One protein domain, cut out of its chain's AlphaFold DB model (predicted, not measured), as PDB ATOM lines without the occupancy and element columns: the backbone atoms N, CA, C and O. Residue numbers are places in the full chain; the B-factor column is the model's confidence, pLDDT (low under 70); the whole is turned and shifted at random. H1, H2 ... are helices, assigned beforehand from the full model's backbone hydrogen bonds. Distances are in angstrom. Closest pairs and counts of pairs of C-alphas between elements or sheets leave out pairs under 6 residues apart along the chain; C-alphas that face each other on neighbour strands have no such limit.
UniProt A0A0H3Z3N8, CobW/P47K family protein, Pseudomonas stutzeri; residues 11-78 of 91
ATOM      1  N   HIS A  11     -20.470  21.837  40.727       94.38
ATOM      2  CA  HIS A  11     -20.903  22.619  41.884       94.38
ATOM      3  C   HIS A  11     -19.734  23.113  42.755       94.38
ATOM      4  O   HIS A  11     -19.784  24.223  43.275       94.38
ATOM      5  N   PHE A  12     -18.651  22.331  42.860       91.69
ATOM      6  CA  PHE A  12     -17.440  22.691  43.615       91.69
ATOM      7  C   PHE A  12     -16.273  23.136  42.721       91.69
ATOM      8  O   PHE A  12     -15.132  23.222  43.178       91.69
ATOM      9  N   THR A  13     -16.532  23.400  41.440       92.44
ATOM     10  CA  THR A  13     -15.513  23.783  40.460       92.44
ATOM     11  C   THR A  13     -15.722  25.243  40.044       92.44
ATOM     12  O   THR A  13     -16.825  25.582  39.615       92.44
ATOM     13  N   PRO A  14     -14.700  26.123  40.115       93.12
ATOM     14  CA  PRO A  14     -14.836  27.514  39.684       93.12
ATOM     15  C   PRO A  14     -15.297  27.625  38.228       93.12
ATOM     16  O   PRO A  14     -14.781  26.915  37.365       93.12
ATOM     17  N   GLU A  15     -16.201  28.560  37.924       90.81
ATOM     18  CA  GLU A  15     -16.745  28.746  36.565       90.81
ATOM     19  C   GLU A  15     -15.677  28.998  35.487       90.81
ATOM     20  O   GLU A  15     -15.895  28.694  34.315       90.81
ATOM     21  N   SER A  16     -14.509  29.528  35.862       94.00
ATOM     22  CA  SER A  16     -13.372  29.722  34.952       94.00
ATOM     23  C   SER A  16     -12.788  28.410  34.422       94.00
ATOM     24  O   SER A  16     -12.154  28.412  33.373       94.00
ATOM     25  N   ALA A  17     -12.982  27.307  35.148       93.38
ATOM     26  CA  ALA A  17     -12.560  25.968  34.751       93.38
ATOM     27  C   ALA A  17     -13.677  25.185  34.035       93.38
ATOM     28  O   ALA A  17     -13.467  24.040  33.637       93.38
ATOM     29  N   TRP A  18     -14.866  25.775  33.873       94.50
ATOM     30  CA  TRP A  18     -15.957  25.136  33.144       94.50
ATOM     31  C   TRP A  18     -15.709  25.186  31.632       94.50
ATOM     32  O   TRP A  18     -15.076  26.124  31.136       94.50
ATOM     33  N   PRO A  19     -16.284  24.242  30.867       95.31
ATOM     34  CA  PRO A  19     -16.295  24.317  29.414       95.31
ATOM     35  C   PRO A  19     -16.877  25.646  28.911       95.31
ATOM     36  O   PRO A  19     -17.818  26.212  29.485       95.31
ATOM     37  N   SER A  20     -16.309  26.157  27.821       94.50
ATOM     38  CA  SER A  20     -16.750  27.398  27.177       94.50
ATOM     39  C   SER A  20     -17.821  27.166  26.111       94.50
ATOM     40  O   SER A  20     -18.534  28.102  25.748       94.50
ATOM     41  N   ASP A  21     -17.970  25.934  25.619       97.25
ATOM     42  CA  ASP A  21     -18.971  25.607  24.617       97.25
ATOM     43  C   ASP A  21     -20.387  25.576  25.218       97.25
ATOM     44  O   ASP A  21     -20.630  25.176  26.363       97.25
ATOM     45  N   ARG A  22     -21.355  26.031  24.418       96.62
ATOM     46  CA  ARG A  22     -22.744  26.199  24.860       96.62
ATOM     47  C   ARG A  22     -23.416  24.869  25.203       96.62
ATOM     48  O   ARG A  22     -24.263  24.836  26.097       96.62
ATOM     49  N   GLU A  23     -23.092  23.806  24.477       97.56
ATOM     50  CA  GLU A  23     -23.725  22.496  24.640       97.56
ATOM     51  C   GLU A  23     -23.386  21.898  26.007       97.56
ATOM     52  O   GLU A  23     -24.293  21.597  26.786       97.56
ATOM     53  N   SER A  24     -22.099  21.855  26.354       95.25
ATOM     54  CA  SER A  24     -21.624  21.376  27.651       95.25
ATOM     55  C   SER A  24     -22.190  22.202  28.799       95.25
ATOM     56  O   SER A  24     -22.705  21.638  29.766       95.25
ATOM     57  N   ARG A  25     -22.198  23.540  28.684       95.00
ATOM     58  CA  ARG A  25     -22.809  24.402  29.714       95.00
ATOM     59  C   ARG A  25     -24.292  24.112  29.907       95.00
ATOM     60  O   ARG A  25     -24.757  24.024  31.041       95.00
ATOM     61  N   THR A  26     -25.025  23.926  28.814       96.38
ATOM     62  CA  THR A  26     -26.451  23.582  28.872       96.38
ATOM     63  C   THR A  26     -26.659  22.228  29.551       96.38
ATOM     64  O   THR A  26     -27.563  22.095  30.372       96.38
ATOM     65  N   ALA A  27     -25.803  21.240  29.280       94.56
ATOM     66  CA  ALA A  27     -25.873  19.928  29.918       94.56
ATOM     67  C   ALA A  27     -25.589  19.984  31.430       94.56
ATOM     68  O   ALA A  27     -26.310  19.350  32.202       94.56
ATOM     69  N   ILE A  28     -24.582  20.755  31.859       93.75
ATOM     70  CA  ILE A  28     -24.245  20.948  33.281       93.75
ATOM     71  C   ILE A  28     -25.415  21.615  34.012       93.75
ATOM     72  O   ILE A  28     -25.943  21.067  34.981       93.75
ATOM     73  N   LEU A  29     -25.890  22.755  33.502       93.56
ATOM     74  CA  LEU A  29     -27.008  23.494  34.095       93.56
ATOM     75  C   LEU A  29     -28.305  22.675  34.082       93.56
ATOM     76  O   LEU A  29     -29.063  22.689  35.047       93.56
ATOM     77  N   GLY A  30     -28.534  21.896  33.023       94.75
ATOM     78  CA  GLY A  30     -29.684  21.005  32.900       94.75
ATOM     79  C   GLY A  30     -29.739  19.917  33.974       94.75
ATOM     80  O   GLY A  30     -30.835  19.461  34.304       94.75
ATOM     81  N   LYS A  31     -28.596  19.544  34.561       91.62
ATOM     82  CA  LYS A  31     -28.468  18.552  35.645       91.62
ATOM     83  C   LYS A  31     -28.364  19.175  37.041       91.62
ATOM     84  O   LYS A  31     -28.602  18.474  38.016       91.62
ATOM     85  N   SER A  32     -28.052  20.466  37.130       91.56
ATOM     86  CA  SER A  32     -27.888  21.189  38.392       91.56
ATOM     87  C   SER A  32     -29.236  21.474  39.074       91.56
ATOM     88  O   SER A  32     -30.177  21.934  38.417       91.56
ATOM     89  N   ARG A  33     -29.380  21.175  40.372       92.00
ATOM     90  CA  ARG A  33     -30.632  21.322  41.134       92.00
ATOM     91  C   ARG A  33     -30.389  21.795  42.568       92.00
ATOM     92  O   ARG A  33     -29.597  21.209  43.295       92.00
ATOM     93  N   GLY A  34     -31.171  22.792  42.990       90.69
ATOM     94  CA  GLY A  34     -31.225  23.240  44.384       90.69
ATOM     95  C   GLY A  34     -29.865  23.658  44.939       90.69
ATOM     96  O   GLY A  34     -29.014  24.166  44.212       90.69
ATOM     97  N   GLU A  35     -29.677  23.437  46.236       90.56
ATOM     98  CA  GLU A  35     -28.454  23.803  46.954       90.56
ATOM     99  C   GLU A  35     -27.250  22.901  46.631       90.56
ATOM    100  O   GLU A  35     -26.122  23.333  46.811       90.56
ATOM    101  N   PHE A  36     -27.470  21.693  46.096       89.75
ATOM    102  CA  PHE A  36     -26.407  20.707  45.838       89.75
ATOM    103  C   PHE A  36     -25.927  20.671  44.380       89.75
ATOM    104  O   PHE A  36     -25.021  19.913  44.033       89.75
ATOM    105  N   GLY A  37     -26.516  21.484  43.502       93.88
ATOM    106  CA  GLY A  37     -26.096  21.599  42.111       93.88
ATOM    107  C   GLY A  37     -26.143  20.269  41.357       93.88
ATOM    108  O   GLY A  37     -27.190  19.627  41.283       93.88
ATOM    109  N   ASP A  38     -25.030  19.874  40.741       93.56
ATOM    110  CA  ASP A  38     -24.907  18.641  39.957       93.56
ATOM    111  C   ASP A  38     -24.438  17.422  40.774       93.56
ATOM    112  O   ASP A  38     -24.201  16.364  40.180       93.56
ATOM    113  N   CYS A  39     -24.333  17.544  42.105       92.81
ATOM    114  CA  CYS A  39     -23.949  16.467  43.023       92.81
ATOM    115  C   CYS A  39     -25.027  15.372  43.075       92.81
ATOM    116  O   CYS A  39     -25.815  15.288  44.015       92.81
ATOM    117  N   ARG A  40     -25.085  14.534  42.037       89.88
ATOM    118  CA  ARG A  40     -26.047  13.437  41.901       89.88
ATOM    119  C   ARG A  40     -25.354  12.093  41.739       89.88
ATOM    120  O   ARG A  40     -24.262  12.007  41.180       89.88
ATOM    121  N   GLN A  41     -26.045  11.044  42.163       89.06
ATOM    122  CA  GLN A  41     -25.640   9.657  41.969       89.06
ATOM    123  C   GLN A  41     -26.630   8.962  41.031       89.06
ATOM    124  O   GLN A  41     -27.841   9.132  41.155       89.06
ATOM    125  N   GLU A  42     -26.111   8.181  40.086       90.50
ATOM    126  CA  GLU A  42     -26.902   7.323  39.202       90.50
ATOM    127  C   GLU A  42     -26.415   5.887  39.380       90.50
ATOM    128  O   GLU A  42     -25.249   5.583  39.129       90.50
ATOM    129  N   LEU A  43     -27.304   5.013  39.847       92.56
ATOM    130  CA  LEU A  43     -27.008   3.606  40.094       92.56
ATOM    131  C   LEU A  43     -27.724   2.752  39.047       92.56
ATOM    132  O   LEU A  43     -28.924   2.915  38.819       92.56
ATOM    133  N   VAL A  44     -26.994   1.831  38.420       94.25
ATOM    134  CA  VAL A  44     -27.533   0.895  37.426       94.25
ATOM    135  C   VAL A  44     -27.279  -0.525  37.909       94.25
ATOM    136  O   VAL A  44     -26.138  -0.911  38.151       94.25
ATOM    137  N   PHE A  45     -28.349  -1.309  38.017       95.00
ATOM    138  CA  PHE A  45     -28.297  -2.709  38.431       95.00
ATOM    139  C   PHE A  45     -28.606  -3.600  37.230       95.00
ATOM    140  O   PHE A  45     -29.644  -3.448  36.590       95.00
ATOM    141  N   ILE A  46     -27.695  -4.522  36.910       95.75
ATOM    142  CA  ILE A  46     -27.809  -5.429  35.762       95.75
ATOM    143  C   ILE A  46     -27.718  -6.860  36.282       95.75
ATOM    144  O   ILE A  46     -26.713  -7.247  36.875       95.75
ATOM    145  N   GLY A  47     -28.764  -7.650  36.059       95.81
ATOM    146  CA  GLY A  47     -28.848  -9.016  36.561       95.81
ATOM    147  C   GLY A  47     -30.219  -9.639  36.320       95.81
ATOM    148  O   GLY A  47     -31.151  -8.971  35.877       95.81
ATOM    149  N   GLN A  48     -30.332 -10.934  36.602       97.06
ATOM    150  CA  GLN A  48     -31.593 -11.679  36.561       97.06
ATOM    151  C   GLN A  48     -32.094 -11.916  37.986       97.06
ATOM    152  O   GLN A  48     -31.281 -12.048  38.899       97.06
ATOM    153  N   ASN A  49     -33.417 -12.015  38.162       97.38
ATOM    154  CA  ASN A  49     -34.061 -12.278  39.458       97.38
ATOM    155  C   ASN A  49     -33.656 -11.278  40.560       97.38
ATOM    156  O   ASN A  49     -33.458 -11.664  41.709       97.38
ATOM    157  N   ILE A  50     -33.502  -9.999  40.201       97.31
ATOM    158  CA  ILE A  50     -33.210  -8.937  41.170       97.31
ATOM    159  C   ILE A  50     -34.449  -8.711  42.037       97.31
ATOM    160  O   ILE A  50     -35.525  -8.403  41.521       97.31
ATOM    161  N   ASP A  51     -34.280  -8.821  43.353       97.94
ATOM    162  CA  ASP A  51     -35.274  -8.367  44.321       97.94
ATOM    163  C   ASP A  51     -35.167  -6.842  44.472       97.94
ATOM    164  O   ASP A  51     -34.346  -6.314  45.226       97.94
ATOM    165  N   PHE A  52     -35.980  -6.121  43.699       96.50
ATOM    166  CA  PHE A  52     -35.994  -4.658  43.716       96.50
ATOM    167  C   PHE A  52     -36.563  -4.077  45.015       96.50
ATOM    168  O   PHE A  52     -36.190  -2.964  45.386       96.50
ATOM    169  N   ASP A  53     -37.414  -4.818  45.727       97.81
ATOM    170  CA  ASP A  53     -37.971  -4.360  46.998       97.81
ATOM    171  C   ASP A  53     -36.915  -4.435  48.100       97.81
ATOM    172  O   ASP A  53     -36.780  -3.504  48.896       97.81
ATOM    173  N   GLN A  54     -36.133  -5.519  48.140       97.81
ATOM    174  CA  GLN A  54     -34.963  -5.605  49.009       97.81
ATOM    175  C   GLN A  54     -33.954  -4.520  48.658       97.81
ATOM    176  O   GLN A  54     -33.549  -3.773  49.543       97.81
ATOM    177  N   LEU A  55     -33.599  -4.388  47.380       97.12
ATOM    178  CA  LEU A  55     -32.636  -3.388  46.936       97.12
ATOM    179  C   LEU A  55     -33.038  -1.972  47.364       97.12
ATOM    180  O   LEU A  55     -32.206  -1.221  47.865       97.12
ATOM    181  N   ARG A  56     -34.315  -1.616  47.200       96.62
ATOM    182  CA  ARG A  56     -34.825  -0.316  47.628       96.62
ATOM    183  C   ARG A  56     -34.699  -0.127  49.138       96.62
ATOM    184  O   ARG A  56     -34.227   0.920  49.555       96.62
ATOM    185  N   ARG A  57     -35.073  -1.125  49.947       98.19
ATOM    186  CA  ARG A  57     -34.949  -1.042  51.414       98.19
ATOM    187  C   ARG A  57     -33.503  -0.841  51.861       98.19
ATOM    188  O   ARG A  57     -33.262  -0.024  52.740       98.19
ATOM    189  N   GLU A  58     -32.563  -1.561  51.254       97.19
ATOM    190  CA  GLU A  58     -31.136  -1.421  51.562       97.19
ATOM    191  C   GLU A  58     -30.611  -0.032  51.164       97.19
ATOM    192  O   GLU A  58     -29.869   0.585  51.919       97.19
ATOM    193  N   LEU A  59     -31.031   0.506  50.010       96.81
ATOM    194  CA  LEU A  59     -30.659   1.864  49.593       96.81
ATOM    195  C   LEU A  59     -31.293   2.946  50.479       96.81
ATOM    196  O   LEU A  59     -30.611   3.903  50.836       96.81
ATOM    197  N   ASP A  60     -32.561   2.791  50.860       96.44
ATOM    198  CA  ASP A  60     -33.256   3.713  51.764       96.44
ATOM    199  C   ASP A  60     -32.587   3.721  53.155       96.44
ATOM    200  O   ASP A  60     -32.480   4.774  53.780       96.44
ATOM    201  N   ALA A  61     -32.066   2.577  53.617       96.00
ATOM    202  CA  ALA A  61     -31.321   2.470  54.874       96.00
ATOM    203  C   ALA A  61     -29.943   3.163  54.849       96.00
ATOM    204  O   ALA A  61     -29.379   3.426  55.909       96.00
ATOM    205  N   CYS A  62     -29.407   3.471  53.664       93.25
ATOM    206  CA  CYS A  62     -28.167   4.235  53.500       93.25
ATOM    207  C   CYS A  62     -28.383   5.757  53.534       93.25
ATOM    208  O   CYS A  62     -27.404   6.505  53.505       93.25
ATOM    209  N   LEU A  63     -29.632   6.234  53.532       94.06
ATOM    210  CA  LEU A  63     -29.922   7.661  53.627       94.06
ATOM    211  C   LEU A  63     -29.618   8.169  55.038       94.06
ATOM    212  O   LEU A  63     -29.919   7.503  56.027       94.06
ATOM    213  N   LEU A  64     -29.070   9.383  55.120       94.25
ATOM    214  CA  LEU A  64     -28.912  10.068  56.397       94.25
ATOM    215  C   LEU A  64     -30.288  10.275  57.037       94.25
ATOM    216  O   LEU A  64     -31.222  10.739  56.379       94.25
ATOM    217  N   ASN A  65     -30.400   9.979  58.326       95.50
ATOM    218  CA  ASN A  65     -31.565  10.389  59.103       95.50
ATOM    219  C   ASN A  65     -31.490  11.884  59.471       95.50
ATOM    220  O   ASN A  65     -30.447  12.523  59.332       95.50
ATOM    221  N   ASP A  66     -32.580  12.443  60.001       96.81
ATOM    222  CA  ASP A  66     -32.669  13.874  60.336       96.81
ATOM    223  C   ASP A  66     -31.564  14.354  61.294       96.81
ATOM    224  O   ASP A  66     -31.077  15.480  61.182       96.81
ATOM    225  N   SER A  67     -31.147  13.502  62.238       96.19
ATOM    226  CA  SER A  67     -30.089  13.847  63.194       96.19
ATOM    227  C   SER A  67     -28.720  13.873  62.521       96.19
ATOM    228  O   SER A  67     -27.932  14.774  62.785       96.19
ATOM    229  N   GLU A  68     -28.446  12.917  61.633       95.56
ATOM    230  CA  GLU A  68     -27.210  12.870  60.848       95.56
ATOM    231  C   GLU A  68     -27.143  14.011  59.830       95.56
ATOM    232  O   GLU A  68     -26.094  14.634  59.666       95.56
ATOM    233  N   TRP A  69     -28.268  14.338  59.193       94.44
ATOM    234  CA  TRP A  69     -28.392  15.491  58.307       94.44
ATOM    235  C   TRP A  69     -28.041  16.792  59.031       94.44
ATOM    236  O   TRP A  69     -27.239  17.586  58.538       94.44
ATOM    237  N   ALA A  70     -28.568  16.976  60.245       96.38
ATOM    238  CA  ALA A  70     -28.323  18.160  61.063       96.38
ATOM    239  C   ALA A  70     -26.853  18.336  61.489       96.38
ATOM    240  O   ALA A  70     -26.463  19.445  61.852       96.38
ATOM    241  N   LEU A  71     -26.024  17.283  61.434       95.94
ATOM    242  CA  LEU A  71     -24.589  17.407  61.712       95.94
ATOM    243  C   LEU A  71     -23.841  18.206  60.633       95.94
ATOM    244  O   LEU A  71     -22.773  18.754  60.920       95.94
ATOM    245  N   GLY A  72     -24.373  18.245  59.409       93.44
ATOM    246  CA  GLY A  72     -23.750  18.892  58.260       93.44
ATOM    247  C   GLY A  72     -22.376  18.324  57.886       93.44
ATOM    248  O   GLY A  72     -21.923  17.302  58.404       93.44
ATOM    249  N   ILE A  73     -21.691  19.033  56.982       89.81
ATOM    250  CA  ILE A  73     -20.418  18.614  56.369       89.81
ATOM    251  C   ILE A  73     -19.373  18.211  57.419       89.81
ATOM    252  O   ILE A  73     -18.757  17.153  57.291       89.81
ATOM    253  N   ASP A  74     -19.203  19.005  58.481       92.31
ATOM    254  CA  ASP A  74     -18.216  18.720  59.531       92.31
ATOM    255  C   ASP A  74     -18.490  17.390  60.241       92.31
ATOM    256  O   ASP A  74     -17.562  16.691  60.649       92.31
ATOM    257  N   GLY A  75     -19.765  17.034  60.415       94.62
ATOM    258  CA  GLY A  75     -20.162  15.736  60.943       94.62
ATOM    259  C   GLY A  75     -19.967  14.606  59.955       94.62
ATOM    260  O   GLY A  75     -19.438  13.562  60.331       94.62
ATOM    261  N   TRP A  76     -20.358  14.822  58.700       91.62
ATOM    262  CA  TRP A  76     -20.282  13.805  57.654       91.62
ATOM    263  C   TRP A  76     -18.842  13.371  57.380       91.62
ATOM    264  O   TRP A  76     -18.593  12.184  57.212       91.62
ATOM    265  N   LEU A  77     -17.877  14.295  57.457       89.50
ATOM    266  CA  LEU A  77     -16.443  13.995  57.337       89.50
ATOM    267  C   LEU A  77     -15.902  13.052  58.427       89.50
ATOM    268  O   LEU A  77     -14.791  12.544  58.298       89.50
ATOM    269  N   ARG A  78     -16.652  12.828  59.514       90.44
ATOM    270  CA  ARG A  78     -16.292  11.889  60.588       90.44
ATOM    271  C   ARG A  78     -16.975  10.529  60.456       90.44
ATOM    272  O   ARG A  78     -16.686   9.643  61.261       90.44
TER     273      ARG A  78
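This is residues 11 to 78 of the 91 residues of the protein "CobW/P47K family protein" of Pseudomonas stutzeri (UniProt A0A0H3Z3N8). This is an open, spread-out chain with no packed core: helices H1 and H2 stand far apart at opposite ends, joined by the long unnamed stretch 32 to 51, and the short pair H3 and H4 follows H2. The 68 printed residues hold four named helices, H1 to H4 in order, and no named strand: all helix, though with 30 residues in helices. The whole is extended and flat, radius of gyration of the C-alphas 17.0 A, spans 44 by 37 by 19 A.

Find C-alpha 22 at (-22.744, 26.199, 24.860); from there H1 runs 14.4 A to residue 31. H2, residues 52 to 61, covers 14.0 A. H3 is residues 66 to 70, 6.1 A; H4, residues 72 to 76, 6.2 A, ends at (-20.282, 13.805, 57.654).

H1 is apart from H2, H3 and H4, and H2 from H3 and H4. H3 and H4 are close but not clearly touching; their closest C-alphas, of Glu 68 and Gly 75, are 7.6 A apart. In H1, H2, H3 and H4 every O i to N i+4 pair is within hydrogen-bond range.

The C-alphas farthest apart, of Ser 16 and Asn 49, are 47.0 A apart. The printed part has no cut, the link H1 to H2 is long, and no printed residue is under 70 in pLDDT.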